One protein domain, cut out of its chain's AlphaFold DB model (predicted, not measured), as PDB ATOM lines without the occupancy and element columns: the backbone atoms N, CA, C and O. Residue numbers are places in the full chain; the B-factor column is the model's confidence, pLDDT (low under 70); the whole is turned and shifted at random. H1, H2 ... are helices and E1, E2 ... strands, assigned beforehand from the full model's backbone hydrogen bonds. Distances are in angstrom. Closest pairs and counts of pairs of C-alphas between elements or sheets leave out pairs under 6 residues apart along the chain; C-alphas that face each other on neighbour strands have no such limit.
ATOM      1  N   PRO A  93     -25.306  14.602  27.779       84.06
ATOM      2  CA  PRO A  93     -24.650  14.303  26.512       84.06
ATOM      3  C   PRO A  93     -23.159  14.020  26.727       84.06
ATOM      4  O   PRO A  93     -22.490  14.645  27.558       84.06
ATOM      5  N   SER A  94     -22.624  13.069  25.960       90.56
ATOM      6  CA  SER A  94     -21.185  12.780  25.992       90.56
ATOM      7  C   SER A  94     -20.382  13.972  25.460       90.56
ATOM      8  O   SER A  94     -20.872  14.729  24.619       90.56
ATOM      9  N   ALA A  95     -19.127  14.121  25.890       90.06
ATOM     10  CA  ALA A  95     -18.294  15.232  25.429       90.06
ATOM     11  C   ALA A  95     -18.117  15.222  23.897       90.06
ATOM     12  O   ALA A  95     -18.085  16.274  23.268       90.06
ATOM     13  N   GLU A  96     -18.057  14.035  23.284       93.94
ATOM     14  CA  GLU A  96     -17.941  13.875  21.830       93.94
ATOM     15  C   GLU A  96     -19.225  14.271  21.086       93.94
ATOM     16  O   GLU A  96     -19.149  14.816  19.984       93.94
ATOM     17  N   GLU A  97     -20.396  14.033  21.682       93.06
ATOM     18  CA  GLU A  97     -21.685  14.493  21.156       93.06
ATOM     19  C   GLU A  97     -21.768  16.021  21.197       93.06
ATOM     20  O   GLU A  97     -22.014  16.641  20.165       93.06
ATOM     21  N   VAL A  98     -21.446  16.632  22.341       88.62
ATOM     22  CA  VAL A  98     -21.359  18.095  22.484       88.62
ATOM     23  C   VAL A  98     -20.409  18.693  21.448       88.62
ATOM     24  O   VAL A  98     -20.779  19.595  20.701       88.62
ATOM     25  N   ALA A  99     -19.191  18.159  21.368       89.88
ATOM     26  CA  ALA A  99     -18.160  18.635  20.457       89.88
ATOM     27  C   ALA A  99     -18.560  18.493  18.979       89.88
ATOM     28  O   ALA A  99     -18.094  19.255  18.134       89.88
ATOM     29  N   THR A 100     -19.388  17.500  18.647       94.94
ATOM     30  CA  THR A 100     -19.929  17.319  17.293       94.94
ATOM     31  C   THR A 100     -21.042  18.318  17.016       94.94
ATOM     32  O   THR A 100     -20.980  18.991  15.999       94.94
ATOM     33  N   ASN A 101     -21.981  18.505  17.944       90.06
ATOM     34  CA  ASN A 101     -23.073  19.464  17.779       90.06
ATOM     35  C   ASN A 101     -22.558  20.905  17.630       90.06
ATOM     36  O   ASN A 101     -23.056  21.649  16.791       90.06
ATOM     37  N   VAL A 102     -21.529  21.291  18.396       87.38
ATOM     38  CA  VAL A 102     -20.879  22.606  18.247       87.38
ATOM     39  C   VAL A 102     -20.188  22.733  16.890       87.38
ATOM     40  O   VAL A 102     -20.303  23.768  16.237       87.38
ATOM     41  N   ALA A 103     -19.482  21.686  16.453       89.06
ATOM     42  CA  ALA A 103     -18.829  21.694  15.150       89.06
ATOM     43  C   ALA A 103     -19.847  21.790  14.007       89.06
ATOM     44  O   ALA A 103     -19.624  22.539  13.061       89.06
ATOM     45  N   ASP A 104     -20.965  21.071  14.102       93.69
ATOM     46  CA  ASP A 104     -22.029  21.094  13.104       93.69
ATOM     47  C   ASP A 104     -22.705  22.472  13.048       93.69
ATOM     48  O   ASP A 104     -22.854  23.014  11.955       93.69
ATOM     49  N   GLU A 105     -23.054  23.080  14.188       87.69
ATOM     50  CA  GLU A 105     -23.647  24.429  14.212       87.69
ATOM     51  C   GLU A 105     -22.701  25.468  13.605       87.69
ATOM     52  O   GLU A 105     -23.117  26.260  12.757       87.69
ATOM     53  N   TYR A 106     -21.417  25.434  13.973       85.88
ATOM     54  CA  TYR A 106     -20.442  26.360  13.404       85.88
ATOM     55  C   TYR A 106     -20.246  26.135  11.905       85.88
ATOM     56  O   TYR A 106     -20.393  27.062  11.119       85.88
ATOM     57  N   ASN A 107     -19.945  24.903  11.487       89.12
ATOM     58  CA  ASN A 107     -19.607  24.591  10.097       89.12
ATOM     59  C   ASN A 107     -20.788  24.802   9.141       89.12
ATOM     60  O   ASN A 107     -20.580  25.182   7.992       89.12
ATOM     61  N   ASN A 108     -22.024  24.578   9.596       94.56
ATOM     62  CA  ASN A 108     -23.215  24.829   8.782       94.56
ATOM     63  C   ASN A 108     -23.492  26.324   8.581       94.56
ATOM     64  O   ASN A 108     -24.184  26.686   7.630       94.56
ATOM     65  N   ASN A 109     -22.948  27.182   9.448       88.81
ATOM     66  CA  ASN A 109     -23.204  28.618   9.447       88.81
ATOM     67  C   ASN A 109     -21.910  29.454   9.418       88.81
ATOM     68  O   ASN A 109     -21.937  30.634   9.765       88.81
ATOM     69  N   SER A 110     -20.782  28.871   8.997       83.88
ATOM     70  CA  SER A 110     -19.448  29.480   9.123       83.88
ATOM     71  C   SER A 110     -19.370  30.856   8.469       83.88
ATOM     72  O   SER A 110     -18.855  31.784   9.077       83.88
ATOM     73  N   ALA A 111     -20.005  31.034   7.307       85.31
ATOM     74  CA  ALA A 111     -20.062  32.317   6.605       85.31
ATOM     75  C   ALA A 111     -20.704  33.451   7.430       85.31
ATOM     76  O   ALA A 111     -20.298  34.606   7.312       85.31
ATOM     77  N   ALA A 112     -21.702  33.144   8.267       83.44
ATOM     78  CA  ALA A 112     -22.310  34.138   9.150       83.44
ATOM     79  C   ALA A 112     -21.337  34.529  10.271       83.44
ATOM     80  O   ALA A 112     -21.159  35.714  10.549       83.44
ATOM     81  N   TYR A 113     -20.663  33.539  10.864       80.12
ATOM     82  CA  TYR A 113     -19.647  33.772  11.889       80.12
ATOM     83  C   TYR A 113     -18.442  34.551  11.345       80.12
ATOM     84  O   TYR A 113     -18.011  35.492  11.998       80.12
ATOM     85  N   GLU A 114     -17.934  34.206  10.159       78.25
ATOM     86  CA  GLU A 114     -16.858  34.931   9.464       78.25
ATOM     87  C   GLU A 114     -17.252  36.387   9.211       78.25
ATOM     88  O   GLU A 114     -16.564  37.298   9.659       78.25
ATOM     89  N   SER A 115     -18.406  36.612   8.571       78.50
ATOM     90  CA  SER A 115     -18.868  37.960   8.227       78.50
ATOM     91  C   SER A 115     -19.048  38.840   9.460       78.50
ATOM     92  O   SER A 115     -18.698  40.019   9.432       78.50
ATOM     93  N   TRP A 116     -19.610  38.293  10.539       74.69
ATOM     94  CA  TRP A 116     -19.758  39.044  11.780       74.69
ATOM     95  C   TRP A 116     -18.404  39.282  12.447       74.69
ATOM     96  O   TRP A 116     -18.164  40.385  12.939       74.69
ATOM     97  N   ALA A 117     -17.513  38.281  12.444       71.50
ATOM     98  CA  ALA A 117     -16.169  38.404  12.996       71.50
ATOM     99  C   ALA A 117     -15.385  39.504  12.283       71.50
ATOM    100  O   ALA A 117     -14.780  40.316  12.965       71.50
ATOM    101  N   ASP A 118     -15.442  39.591  10.957       69.06
ATOM    102  CA  ASP A 118     -14.753  40.631  10.188       69.06
ATOM    103  C   ASP A 118     -15.282  42.046  10.479       69.06
ATOM    104  O   ASP A 118     -14.523  43.014  10.435       69.06
ATOM    105  N   GLU A 119     -16.575  42.180  10.788       67.81
ATOM    106  CA  GLU A 119     -17.206  43.469  11.090       67.81
ATOM    107  C   GLU A 119     -16.968  43.936  12.538       67.81
ATOM    108  O   GLU A 119     -16.839  45.138  12.787       67.81
ATOM    109  N   HIS A 120     -16.914  43.001  13.494       62.03
ATOM    110  CA  HIS A 120     -17.001  43.304  14.931       62.03
ATOM    111  C   HIS A 120     -15.783  42.902  15.750       62.03
ATOM    112  O   HIS A 120     -15.502  43.532  16.772       62.03
ATOM    113  N   ALA A 121     -15.121  41.827  15.335       58.00
ATOM    114  CA  ALA A 121     -13.768  41.538  15.730       58.00
ATOM    115  C   ALA A 121     -12.924  42.232  14.666       58.00
ATOM    116  O   ALA A 121     -12.805  43.434  14.717       58.00
ATOM    117  N   GLY A 122     -12.476  41.580  13.611       55.22
ATOM    118  CA  GLY A 122     -11.411  42.004  12.709       55.22
ATOM    119  C   GLY A 122     -10.167  41.180  13.031       55.22
ATOM    120  O   GLY A 122     -10.195  40.445  14.007       55.22
ATOM    121  N   VAL A 123      -9.130  41.234  12.195       61.84
ATOM    122  CA  VAL A 123      -8.067  40.214  12.169       61.84
ATOM    123  C   VAL A 123      -6.884  40.484  13.093       61.84
ATOM    124  O   VAL A 123      -6.275  41.557  13.067       61.84
ATOM    125  N   TYR A 124      -6.476  39.439  13.815       61.19
ATOM    126  CA  TYR A 124      -5.241  39.362  14.571       61.19
ATOM    127  C   TYR A 124      -4.290  38.346  13.938       61.19
ATOM    128  O   TYR A 124      -4.493  37.129  13.969       61.19
ATOM    129  N   ALA A 125      -3.209  38.867  13.362       53.81
ATOM    130  CA  ALA A 125      -2.200  38.057  12.699       53.81
ATOM    131  C   ALA A 125      -1.578  37.027  13.660       53.81
ATOM    132  O   ALA A 125      -1.045  37.383  14.711       53.81
ATOM    133  N   GLY A 126      -1.601  35.753  13.257       57.06
ATOM    134  CA  GLY A 126      -1.020  34.641  14.016       57.06
ATOM    135  C   GLY A 126      -1.943  34.016  15.063       57.06
ATOM    136  O   GLY A 126      -1.453  33.244  15.874       57.06
ATOM    137  N   HIS A 127      -3.233  34.363  15.070       66.50
ATOM    138  CA  HIS A 127      -4.260  33.651  15.830       66.50
ATOM    139  C   HIS A 127      -5.269  33.100  14.826       66.50
ATOM    140  O   HIS A 127      -6.255  33.740  14.460       66.50
ATOM    141  N   ASP A 128      -4.945  31.934  14.286       72.62
ATOM    142  CA  ASP A 128      -5.728  31.292  13.235       72.62
ATOM    143  C   ASP A 128      -6.279  29.933  13.670       72.62
ATOM    144  O   ASP A 128      -7.128  29.369  12.973       72.62
ATOM    145  N   THR A 129      -5.830  29.435  14.831       76.81
ATOM    146  CA  THR A 129      -6.215  28.132  15.357       76.81
ATOM    147  C   THR A 129      -6.476  28.147  16.867       76.81
ATOM    148  O   THR A 129      -5.615  28.495  17.677       76.81
ATOM    149  N   VAL A 130      -7.655  27.661  17.265       79.50
ATOM    150  CA  VAL A 130      -8.069  27.500  18.669       79.50
ATOM    151  C   VAL A 130      -8.359  26.043  18.974       79.50
ATOM    152  O   VAL A 130      -9.174  25.412  18.305       79.50
ATOM    153  N   GLU A 131      -7.766  25.521  20.037       83.69
ATOM    154  CA  GLU A 131      -8.156  24.249  20.629       83.69
ATOM    155  C   GLU A 131      -9.329  24.449  21.595       83.69
ATOM    156  O   GLU A 131      -9.237  25.195  22.566       83.69
ATOM    157  N   ILE A 132     -10.432  23.746  21.356       85.44
ATOM    158  CA  ILE A 132     -11.635  23.778  22.183       85.44
ATOM    159  C   ILE A 132     -11.823  22.399  22.812       85.44
ATOM    160  O   ILE A 132     -12.057  21.405  22.124       85.44
ATOM    161  N   THR A 133     -11.729  22.339  24.132       88.25
ATOM    162  CA  THR A 133     -11.869  21.132  24.941       88.25
ATOM    163  C   THR A 133     -13.206  21.142  25.670       88.25
ATOM    164  O   THR A 133     -13.450  21.988  26.521       88.25
ATOM    165  N   PHE A 134     -14.056  20.162  25.388       86.06
ATOM    166  CA  PHE A 134     -15.350  19.961  26.035       86.06
ATOM    167  C   PHE A 134     -15.236  18.900  27.126       86.06
ATOM    168  O   PHE A 134     -14.696  17.821  26.876       86.06
ATOM    169  N   LYS A 135     -15.751  19.185  28.325       87.25
ATOM    170  CA  LYS A 135     -15.742  18.277  29.483       87.25
ATOM    171  C   LYS A 135     -17.160  18.076  30.027       87.25
ATOM    172  O   LYS A 135     -17.698  18.970  30.676       87.25
ATOM    173  N   THR A 136     -17.742  16.894  29.837       84.94
ATOM    174  CA  THR A 136     -19.070  16.531  30.378       84.94
ATOM    175  C   THR A 136     -19.027  15.151  31.015       84.94
ATOM    176  O   THR A 136     -18.351  14.263  30.512       84.94
ATOM    177  N   GLY A 137     -19.702  14.947  32.151       78.25
ATOM    178  CA  GLY A 137     -19.858  13.611  32.751       78.25
ATOM    179  C   GLY A 137     -18.564  12.835  33.070       78.25
ATOM    180  O   GLY A 137     -18.630  11.633  33.309       78.25
ATOM    181  N   GLY A 138     -17.398  13.492  33.081       79.19
ATOM    182  CA  GLY A 138     -16.077  12.855  33.195       79.19
ATOM    183  C   GLY A 138     -15.417  12.486  31.858       79.19
ATOM    184  O   GLY A 138     -14.238  12.137  31.853       79.19
ATOM    185  N   ASP A 139     -16.134  12.617  30.743       88.12
ATOM    186  CA  ASP A 139     -15.611  12.489  29.387       88.12
ATOM    187  C   ASP A 139     -14.967  13.797  28.917       88.12
ATOM    188  O   ASP A 139     -15.236  14.891  29.425       88.12
ATOM    189  N   THR A 140     -14.084  13.694  27.926       92.00
ATOM    190  CA  THR A 140     -13.444  14.848  27.292       92.00
ATOM    191  C   THR A 140     -13.381  14.648  25.787       92.00
ATOM    192  O   THR A 140     -13.058  13.556  25.320       92.00
ATOM    193  N   ALA A 141     -13.667  15.705  25.036       94.00
ATOM    194  CA  ALA A 141     -13.504  15.736  23.591       94.00
ATOM    195  C   ALA A 141     -12.889  17.066  23.169       94.00
ATOM    196  O   ALA A 141     -13.247  18.114  23.696       94.00
ATOM    197  N   THR A 142     -11.991  17.013  22.194       92.88
ATOM    198  CA  THR A 142     -11.300  18.195  21.679       92.88
ATOM    199  C   THR A 142     -11.697  18.436  20.228       92.88
ATOM    200  O   THR A 142     -11.933  17.494  19.458       92.88
ATOM    201  N   ARG A 143     -11.810  19.711  19.867       90.62
ATOM    202  CA  ARG A 143     -11.979  20.213  18.504       90.62
ATOM    203  C   ARG A 143     -11.019  21.364  18.273       90.62
ATOM    204  O   ARG A 143     -10.553  21.980  19.223       90.62
ATOM    205  N   TYR A 144     -10.765  21.656  17.012       85.31
ATOM    206  CA  TYR A 144      -9.924  22.762  16.594       85.31
ATOM    207  C   TYR A 144     -10.749  23.671  15.705       85.31
ATOM    208  O   TYR A 144     -11.244  23.218  14.678       85.31
ATOM    209  N   LEU A 145     -10.924  24.923  16.106       83.19
ATOM    210  CA  LEU A 145     -11.403  25.961  15.208       83.19
ATOM    211  C   LEU A 145     -10.202  26.472  14.422       83.19
ATOM    212  O   LEU A 145      -9.232  26.912  15.027       83.19
ATOM    213  N   THR A 146     -10.274  26.427  13.101       82.06
ATOM    214  CA  THR A 146      -9.242  26.941  12.199       82.06
ATOM    215  C   THR A 146      -9.864  27.916  11.221       82.06
ATOM    216  O   THR A 146     -10.947  27.623  10.722       82.06
ATOM    217  N   ALA A 147      -9.185  29.010  10.899       82.50
ATOM    218  CA  ALA A 147      -9.573  29.929   9.828       82.50
ATOM    219  C   ALA A 147      -8.352  30.343   8.998       82.50
ATOM    220  O   ALA A 147      -7.234  30.364   9.504       82.50
ATOM    221  N   ASP A 148      -8.517  30.619   7.711       82.38
ATOM    222  CA  ASP A 148      -7.490  31.256   6.887       82.38
ATOM    223  C   ASP A 148      -7.551  32.774   7.075       82.38
ATOM    224  O   ASP A 148      -8.631  33.345   7.213       82.38
ATOM    225  N   ILE A 149      -6.394  33.433   7.022       78.69
ATOM    226  CA  ILE A 149      -6.316  34.891   6.934       78.69
ATOM    227  C   ILE A 149      -6.060  35.257   5.475       78.69
ATOM    228  O   ILE A 149      -5.031  34.886   4.900       78.69
ATOM    229  N   VAL A 150      -6.990  35.989   4.868       82.31
ATOM    230  CA  VAL A 150      -6.878  36.466   3.487       82.31
ATOM    231  C   VAL A 150      -6.772  37.983   3.462       82.31
ATOM    232  O   VAL A 150      -7.357  38.674   4.285       82.31
ATOM    233  N   THR A 151      -6.006  38.521   2.514       83.44
ATOM    234  CA  THR A 151      -5.899  39.970   2.317       83.44
ATOM    235  C   THR A 151      -6.681  40.382   1.078       83.44
ATOM    236  O   THR A 151      -6.268  40.098  -0.049       83.44
ATOM    237  N   GLU A 152      -7.760  41.134   1.271       80.19
ATOM    238  CA  GLU A 152      -8.557  41.717   0.197       80.19
ATOM    239  C   GLU A 152      -8.563  43.243   0.297       80.19
ATOM    240  O   GLU A 152      -8.835  43.832   1.338       80.19
ATOM    241  N   ASN A 153      -8.235  43.924  -0.804       80.56
ATOM    242  CA  ASN A 153      -8.206  45.394  -0.873       80.56
ATOM    243  C   ASN A 153      -7.340  46.077   0.208       80.56
ATOM    244  O   ASN A 153      -7.563  47.239   0.546       80.56
ATOM    245  N   GLY A 154      -6.322  45.373   0.716       79.19
ATOM    246  CA  GLY A 154      -5.437  45.865   1.775       79.19
ATOM    247  C   GLY A 154      -6.001  45.731   3.192       79.19
ATOM    248  O   GLY A 154      -5.372  46.243   4.113       79.19
ATOM    249  N   SER A 155      -7.142  45.058   3.362       78.81
ATOM    250  CA  SER A 155      -7.679  44.626   4.653       78.81
ATOM    251  C   SER A 155      -7.504  43.121   4.798       78.81
ATOM    252  O   SER A 155      -7.685  42.385   3.829       78.81
ATOM    253  N   GLU A 156      -7.141  42.668   5.989       76.88
ATOM    254  CA  GLU A 156      -7.158  41.246   6.326       76.88
ATOM    255  C   GLU A 156      -8.567  40.860   6.794       76.88
ATOM    256  O   GLU A 156      -9.218  41.657   7.474       76.88
ATOM    257  N   THR A 157      -9.029  39.671   6.409       74.94
ATOM    258  CA  THR A 157     -10.302  39.063   6.835       74.94
ATOM    259  C   THR A 157     -10.120  37.571   7.104       74.94
ATOM    260  O   THR A 157      -9.177  36.950   6.591       74.94
ATOM    261  N   TYR A 158     -11.019  36.985   7.892       72.69
ATOM    262  CA  TYR A 158     -11.090  35.536   8.060       72.69
ATOM    263  C   TYR A 158     -11.842  34.883   6.907       72.69
ATOM    264  O   TYR A 158     -12.817  35.418   6.389       72.69
ATOM    265  N   ALA A 159     -11.386  33.705   6.495       80.12
ATOM    266  CA  ALA A 159     -12.042  32.912   5.468       80.12
ATOM    267  C   ALA A 159     -11.858  31.413   5.720       80.12
ATOM    268  O   ALA A 159     -10.908  30.993   6.379       80.12
ATOM    269  N   ASN A 160     -12.736  30.597   5.137       83.44
ATOM    270  CA  ASN A 160     -12.692  29.132   5.211       83.44
ATOM    271  C   ASN A 160     -12.615  28.594   6.650       83.44
ATOM    272  O   ASN A 160     -11.937  27.598   6.922       83.44
ATOM    273  N   SER A 161     -13.292  29.258   7.581       83.31
ATOM    274  CA  SER A 161     -13.310  28.861   8.971       83.31
ATOM    275  C   SER A 161     -14.072  27.552   9.156       83.31
ATOM    276  O   SER A 161     -15.100  27.280   8.527       83.31
ATOM    277  N   SER A 162     -13.542  26.691  10.019       85.50
ATOM    278  CA  SER A 162     -14.165  25.413  10.334       85.50
ATOM    279  C   SER A 162     -13.727  24.870  11.684       85.50
ATOM    280  O   SER A 162     -12.617  25.115  12.151       85.50
ATOM    281  N   VAL A 163     -14.610  24.092  12.300       86.50
ATOM    282  CA  VAL A 163     -14.334  23.307  13.499       86.50
ATOM    283  C   VAL A 163     -14.070  21.860  13.087       86.50
ATOM    284  O   VAL A 163     -14.951  21.170  12.567       86.50
ATOM    285  N   VAL A 164     -12.852  21.385  13.338       89.38
ATOM    286  CA  VAL A 164     -12.341  20.077  12.912       89.38
ATOM    287  C   VAL A 164     -11.897  19.216  14.098       89.38
ATOM    288  O   VAL A 164     -11.637  19.702  15.195       89.38
ATOM    289  N   LYS A 165     -11.814  17.894  13.901       92.38
ATOM    290  CA  LYS A 165     -11.383  16.950  14.958       92.38
ATOM    291  C   LYS A 165      -9.872  16.913  15.181       92.38
ATOM    292  O   LYS A 165      -9.425  16.451  16.224       92.38
ATOM    293  N   SER A 166      -9.097  17.354  14.201       90.06
ATOM    294  CA  SER A 166      -7.638  17.334  14.230       90.06
ATOM    295  C   SER A 166      -7.107  18.581  13.550       90.06
ATOM    296  O   SER A 166      -7.581  18.921  12.467       90.06
ATOM    297  N   ILE A 167      -6.114  19.215  14.167       84.75
ATOM    298  CA  ILE A 167      -5.403  20.343  13.576       84.75
ATOM    299  C   ILE A 167      -4.726  19.925  12.252       84.75
ATOM    300  O   ILE A 167      -4.161  18.828  12.190       84.75
ATOM    301  N   PRO A 168      -4.803  20.743  11.188       81.88
ATOM    302  CA  PRO A 168      -4.017  20.541   9.971       81.88
ATOM    303  C   PRO A 168      -2.503  20.511  10.248       81.88
ATOM    304  O   PRO A 168      -2.022  21.209  11.140       81.88
ATOM    305  N   ASP A 169      -1.747  19.716   9.481       78.75
ATOM    306  CA  ASP A 169      -0.305  19.468   9.707       78.75
ATOM    307  C   ASP A 169       0.577  20.734   9.627       78.75
ATOM    308  O   ASP A 169       1.723  20.730  10.082       78.75
ATOM    309  N   ASP A 170       0.075  21.804   9.016       80.44
ATOM    310  CA  ASP A 170       0.744  23.086   8.807       80.44
ATOM    311  C   ASP A 170       0.378  24.160   9.842       80.44
ATOM    312  O   ASP A 170       0.889  25.277   9.756       80.44
ATOM    313  N   ARG A 171      -0.459  23.828  10.832       78.75
ATOM    314  CA  ARG A 171      -0.958  24.769  11.842       78.75
ATOM    315  C   ARG A 171      -0.507  24.408  13.254       78.75
ATOM    316  O   ARG A 171      -0.196  23.258  13.569       78.75
ATOM    317  N   THR A 172      -0.492  25.408  14.126       84.31
ATOM    318  CA  THR A 172      -0.222  25.260  15.561       84.31
ATOM    319  C   THR A 172      -1.381  25.817  16.364       84.31
ATOM    320  O   THR A 172      -2.040  26.736  15.914       84.31
ATOM    321  N   VAL A 173      -1.639  25.256  17.544       81.44
ATOM    322  CA  VAL A 173      -2.643  25.817  18.454       81.44
ATOM    323  C   VAL A 173      -2.111  27.131  19.016       81.44
ATOM    324  O   VAL A 173      -1.083  27.121  19.697       81.44
ATOM    325  N   ASP A 174      -2.827  28.221  18.759       77.19
ATOM    326  CA  ASP A 174      -2.485  29.548  19.272       77.19
ATOM    327  C   ASP A 174      -3.185  29.796  20.608       77.19
ATOM    328  O   ASP A 174      -2.591  30.307  21.555       77.19
ATOM    329  N   GLU A 175      -4.446  29.365  20.701       72.81
ATOM    330  CA  GLU A 175      -5.285  29.559  21.877       72.81
ATOM    331  C   GLU A 175      -5.998  28.280  22.295       72.81
ATOM    332  O   GLU A 175      -6.297  27.400  21.494       72.81
ATOM    333  N   THR A 176      -6.301  28.187  23.582       78.31
ATOM    334  CA  THR A 176      -6.975  27.049  24.195       78.31
ATOM    335  C   THR A 176      -8.198  27.523  24.959       78.31
ATOM    336  O   THR A 176      -8.178  28.549  25.645       78.31
ATOM    337  N   VAL A 177      -9.266  26.745  24.863       77.69
ATOM    338  CA  VAL A 177     -10.529  26.942  25.562       77.69
ATOM    339  C   VAL A 177     -10.936  25.618  26.158       77.69
ATOM    340  O   VAL A 177     -10.966  24.604  25.472       77.69
ATOM    341  N   THR A 178     -11.299  25.618  27.427       80.25
ATOM    342  CA  THR A 178     -12.004  24.511  28.054       80.25
ATOM    343  C   THR A 178     -13.413  24.961  28.397       80.25
ATOM    344  O   THR A 178     -13.595  25.946  29.104       80.25
ATOM    345  N   VAL A 179     -14.399  24.206  27.931       79.88
ATOM    346  CA  VAL A 179     -15.812  24.356  28.272       79.88
ATOM    347  C   VAL A 179     -16.232  23.103  29.039       79.88
ATOM    348  O   VAL A 179     -16.024  21.986  28.566       79.88
ATOM    349  N   SER A 180     -16.797  23.254  30.231       81.00
ATOM    350  CA  SER A 180     -17.165  22.142  31.111       81.00
ATOM    351  C   SER A 180     -18.620  22.179  31.564       81.00
ATOM    352  O   SER A 180     -19.315  23.173  31.390       81.00
ATOM    353  N   GLY A 181     -19.091  21.076  32.148       79.06
ATOM    354  CA  GLY A 181     -20.370  21.024  32.858       79.06
ATOM    355  C   GLY A 181     -21.540  21.536  32.018       79.06
ATOM    356  O   GLY A 181     -21.642  21.226  30.831       79.06
ATOM    357  N   LEU A 182     -22.389  22.366  32.627       74.88
ATOM    358  CA  LEU A 182     -23.577  22.918  31.976       74.88
ATOM    359  C   LEU A 182     -23.232  23.779  30.748       74.88
ATOM    360  O   LEU A 182     -23.981  23.781  29.773       74.88
ATOM    361  N   ALA A 183     -22.090  24.476  30.763       75.00
ATOM    362  CA  ALA A 183     -21.643  25.267  29.617       75.00
ATOM    363  C   ALA A 183     -21.330  24.383  28.407       75.00
ATOM    364  O   ALA A 183     -21.641  24.753  27.280       75.00
ATOM    365  N   ALA A 184     -20.746  23.204  28.635       77.88
ATOM    366  CA  ALA A 184     -20.490  22.247  27.568       77.88
ATOM    367  C   ALA A 184     -21.802  21.613  27.095       77.88
ATOM    368  O   ALA A 184     -22.059  21.577  25.897       77.88
ATOM    369  N   GLU A 185     -22.665  21.182  28.013       81.88
ATOM    370  CA  GLU A 185     -23.956  20.562  27.679       81.88
ATOM    371  C   GLU A 185     -24.840  21.456  26.794       81.88
ATOM    372  O   GLU A 185     -25.484  20.952  25.874       81.88
ATOM    373  N   ASN A 186     -24.810  22.774  27.016       78.75
ATOM    374  CA  ASN A 186     -25.613  23.749  26.274       78.75
ATOM    375  C   ASN A 186     -24.846  24.471  25.149       78.75
ATOM    376  O   ASN A 186     -25.417  25.336  24.486       78.75
ATOM    377  N   ALA A 187     -23.570  24.148  24.909       77.12
ATOM    378  CA  ALA A 187     -22.693  24.950  24.048       77.12
ATOM    379  C   ALA A 187     -23.264  25.186  22.638       77.12
ATOM    380  O   ALA A 187     -23.225  26.307  22.140       77.12
ATOM    381  N   ALA A 188     -23.824  24.149  22.008       79.31
ATOM    382  CA  ALA A 188     -24.376  24.253  20.657       79.31
ATOM    383  C   ALA A 188     -25.634  25.142  20.601       79.31
ATOM    384  O   ALA A 188     -25.736  25.997  19.729       79.31
ATOM    385  N   SER A 189     -26.558  24.999  21.558       78.19
ATOM    386  CA  SER A 189     -27.777  25.824  21.615       78.19
ATOM    387  C   SER A 189     -27.491  27.289  21.946       78.19
ATOM    388  O   SER A 189     -28.172  28.189  21.459       78.19
ATOM    389  N   GLU A 190     -26.475  27.546  22.767       79.12
ATOM    390  CA  GLU A 190     -26.047  28.909  23.093       79.12
ATOM    391  C   GLU A 190     -25.340  29.569  21.900       79.12
ATOM    392  O   GLU A 190     -25.544  30.750  21.621       79.12
ATOM    393  N   LEU A 191     -24.556  28.791  21.147       78.25
ATOM    394  CA  LEU A 191     -23.938  29.234  19.900       78.25
ATOM    395  C   LEU A 191     -24.986  29.547  18.813       78.25
ATOM    396  O   LEU A 191     -24.839  30.542  18.098       78.25
ATOM    397  N   GLU A 192     -26.053  28.749  18.725       81.44
ATOM    398  CA  GLU A 192     -27.213  29.007  17.860       81.44
ATOM    399  C   GLU A 192     -27.959  30.281  18.282       81.44
ATOM    400  O   GLU A 192     -28.240  31.147  17.452       81.44
ATOM    401  N   THR A 193     -28.241  30.434  19.581       77.19
ATOM    402  CA  THR A 193     -28.903  31.631  20.129       77.19
ATOM    403  C   THR A 193     -28.120  32.883  19.755       77.19
ATOM    404  O   THR A 193     -28.678  33.810  19.175       77.19
ATOM    405  N   LEU A 194     -26.804  32.878  19.976       74.06
ATOM    406  CA  LEU A 194     -25.960  34.013  19.615       74.06
ATOM    407  C   LEU A 194     -25.937  34.276  18.111       74.06
ATOM    408  O   LEU A 194     -25.949  35.440  17.701       74.06
ATOM    409  N   ARG A 195     -25.970  33.226  17.284       83.94
ATOM    410  CA  ARG A 195     -26.082  33.407  15.839       83.94
ATOM    411  C   ARG A 195     -27.378  34.116  15.459       83.94
ATOM    412  O   ARG A 195     -27.345  35.113  14.746       83.94
ATOM    413  N   THR A 196     -28.504  33.601  15.934       84.00
ATOM    414  CA  THR A 196     -29.832  34.092  15.546       84.00
ATOM    415  C   THR A 196     -30.154  35.476  16.109       84.00
ATOM    416  O   THR A 196     -30.791  36.272  15.422       84.00
ATOM    417  N   GLU A 197     -29.714  35.785  17.331       78.75
ATOM    418  CA  GLU A 197     -30.028  37.057  17.992       78.75
ATOM    419  C   GLU A 197     -29.069  38.187  17.597       78.75
ATOM    420  O   GLU A 197     -29.521  39.323  17.466       78.75
ATOM    421  N   TYR A 198     -27.784  37.892  17.348       75.06
ATOM    422  CA  TYR A 198     -26.758  38.924  17.114       75.06
ATOM    423  C   TYR A 198     -26.061  38.826  15.762       75.06
ATOM    424  O   TYR A 198     -25.861  39.833  15.089       75.06
ATOM    425  N   ILE A 199     -25.661  37.625  15.345       76.06
ATOM    426  CA  ILE A 199     -24.807  37.467  14.158       76.06
ATOM    427  C   ILE A 199     -25.607  37.698  12.880       76.06
ATOM    428  O   ILE A 199     -25.192  38.464  12.017       76.06
ATOM    429  N   GLU A 200     -26.782  37.084  12.766       80.06
ATOM    430  CA  GLU A 200     -27.654  37.233  11.595       80.06
ATOM    431  C   GLU A 200     -28.333  38.600  11.528       80.06
ATOM    432  O   GLU A 200     -28.690  39.070  10.446       80.06
ATOM    433  N   THR A 201     -28.514  39.244  12.679       81.62
ATOM    434  CA  THR A 201     -29.084  40.590  12.787       81.62
ATOM    435  C   THR A 201     -28.031  41.681  12.582       81.62
ATOM    436  O   THR A 201     -28.398  42.835  12.351       81.62
ATOM    437  N   GLY A 202     -26.740  41.326  12.623       69.31
ATOM    438  CA  GLY A 202     -25.623  42.271  12.594       69.31
ATOM    439  C   GLY A 202     -25.549  43.135  13.856       69.31
ATOM    440  O   GLY A 202     -24.989  44.229  13.826       69.31
ATOM    441  N   GLU A 203     -26.161  42.696  14.957       70.31
ATOM    442  CA  GLU A 203     -26.127  43.434  16.209       70.31
ATOM    443  C   GLU A 203     -24.791  43.229  16.928       70.31
ATOM    444  O   GLU A 203     -24.240  42.129  17.039       70.31
ATOM    445  N   THR A 204     -24.266  44.330  17.461       67.44
ATOM    446  CA  THR A 204     -23.084  44.287  18.312       67.44
ATOM    447  C   THR A 204     -23.454  43.681  19.658       67.44
ATOM    448  O   THR A 204     -24.296  44.217  20.379       67.44
ATOM    449  N   ILE A 205     -22.759  42.614  20.043       65.12
ATOM    450  CA  ILE A 205     -22.921  41.983  21.354       65.12
ATOM    451  C   ILE A 205     -22.459  42.962  22.443       65.12
ATOM    452  O   ILE A 205     -21.273  43.286  22.551       65.12
ATOM    453  N   GLN A 206     -23.394  43.432  23.273       63.72
ATOM    454  CA  GLN A 206     -23.096  44.332  24.387       63.72
ATOM    455  C   GLN A 206     -23.040  43.580  25.717       63.72
ATOM    456  O   GLN A 206     -23.811  42.664  25.989       63.72
ATOM    457  N   ARG A 207     -22.145  44.011  26.613       57.09
ATOM    458  CA  ARG A 207     -21.955  43.370  27.927       57.09
ATOM    459  C   ARG A 207     -23.185  43.457  28.838       57.09
ATOM    460  O   ARG A 207     -23.345  42.638  29.734       57.09
ATOM    461  N   ASN A 208     -24.002  44.485  28.651       61.34
ATOM    462  CA  ASN A 208     -25.229  44.744  29.399       61.34
ATOM    463  C   ASN A 208     -26.473  44.155  28.724       61.34
ATOM    464  O   ASN A 208     -27.579  44.465  29.162       61.34
ATOM    465  N   ASP A 209     -26.313  43.346  27.680       65.12
ATOM    466  CA  ASP A 209     -27.435  42.644  27.084       65.12
ATOM    467  C   ASP A 209     -27.936  41.528  28.011       65.12
ATOM    468  O   ASP A 209     -27.144  40.796  28.608       65.12
TER     469      ASP A 209
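What this domain is: This is residues 93 to 209 of the 232 residues of an uncharacterized protein of Haloterrigena thermotolerans DSM 11552 (UniProt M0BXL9). A twisted four-stranded sheet has helices H1 and H2 over one face and no named helix over the other, and H4 packs on H1 and H2 on their side away from the sheet. The long hairpin of E2 and E3 reaches out at one end, and the short helix H3 follows E4 at the other end. The printed part has 117 residues with four named helices and four named strands, in the order H1 H2 E1 E2 E3 E4 H3 H4. The sheet's order is E3 E2 E1 E4, mixed, and the class is mixed, helices and strands. The whole is compact, with a radius of gyration of the C-alphas of 14.6 A and spans of 47 by 38 by 24 A.

How they stand to each other: E1, residues 129 to 136, E2, residues 139 to 152, and E3, residues 155 to 164, form a meander, each strand the antiparallel neighbour of the one before. E1 and E2 are a hairpin at 157 degrees, with N 132 and O 143 within hydrogen-bond range at 2.8 A. E2 and E3 are a hairpin at 154 degrees, with N 150 and O 157 at 2.9 A. E4, residues 175 to 180, is parallel to E1 at 15 degrees, with N 133 and O 177 at 2.7 A. H1, residues 95 to 108, is on the sheet at a height of 7.7 A, forming two layers, a helix on one face of a sheet. It lies over E2, along the strands at 0 degrees on the local plane; their closest C-alphas, of Glu 96 and Ala 141, are 5.1 A apart. H2, residues 110 to 120, is on the same face, over E3 at a height of 8.5 A, slantwise at 37 degrees on the local plane. H4, residues 187 to 199, is not on the sheet. With residues 187 to 192 alone it touches H1 at a shallow tilt of 23 degrees, the same way, closest at the C-alphas of Val 102 and Ala 188, 4.6 A. With residues 195 to 199 alone it touches H2 at a steep tilt of 56 degrees, closest at the C-alphas of Trp 116 and Ile 199, 5.8 A. H3, residues 181 to 185, stands at the sheet's level, only just, at a height of 3.7 A. In H1, H2, H3 and H4 every O i to N i+4 pair is within hydrogen-bond range.

Where its parts are: H1 begins at C-alpha 95 (-18.294, 15.232, 25.429) and is 19.8 A long; H2 measures 15.2 A. E2 is 41.9 A long, ending at C-alpha 152 (-8.557, 41.717, 0.197); E1 measures 22.9 A, E3 26.3 A and E4 16.8 A. H3 is 6.3 A long, and H4, 16.1 A, ends at C-alpha 199 (-24.807, 37.467, 14.158).

The domain as a whole: The two C-alphas farthest apart, of Gly 138 and Asn 153, are 47.8 A apart. The printed part has no cut and no long link. The mean pLDDT of the printed part is 79.7; residues 118 to 127, 202 and 204 to 209 are under 70.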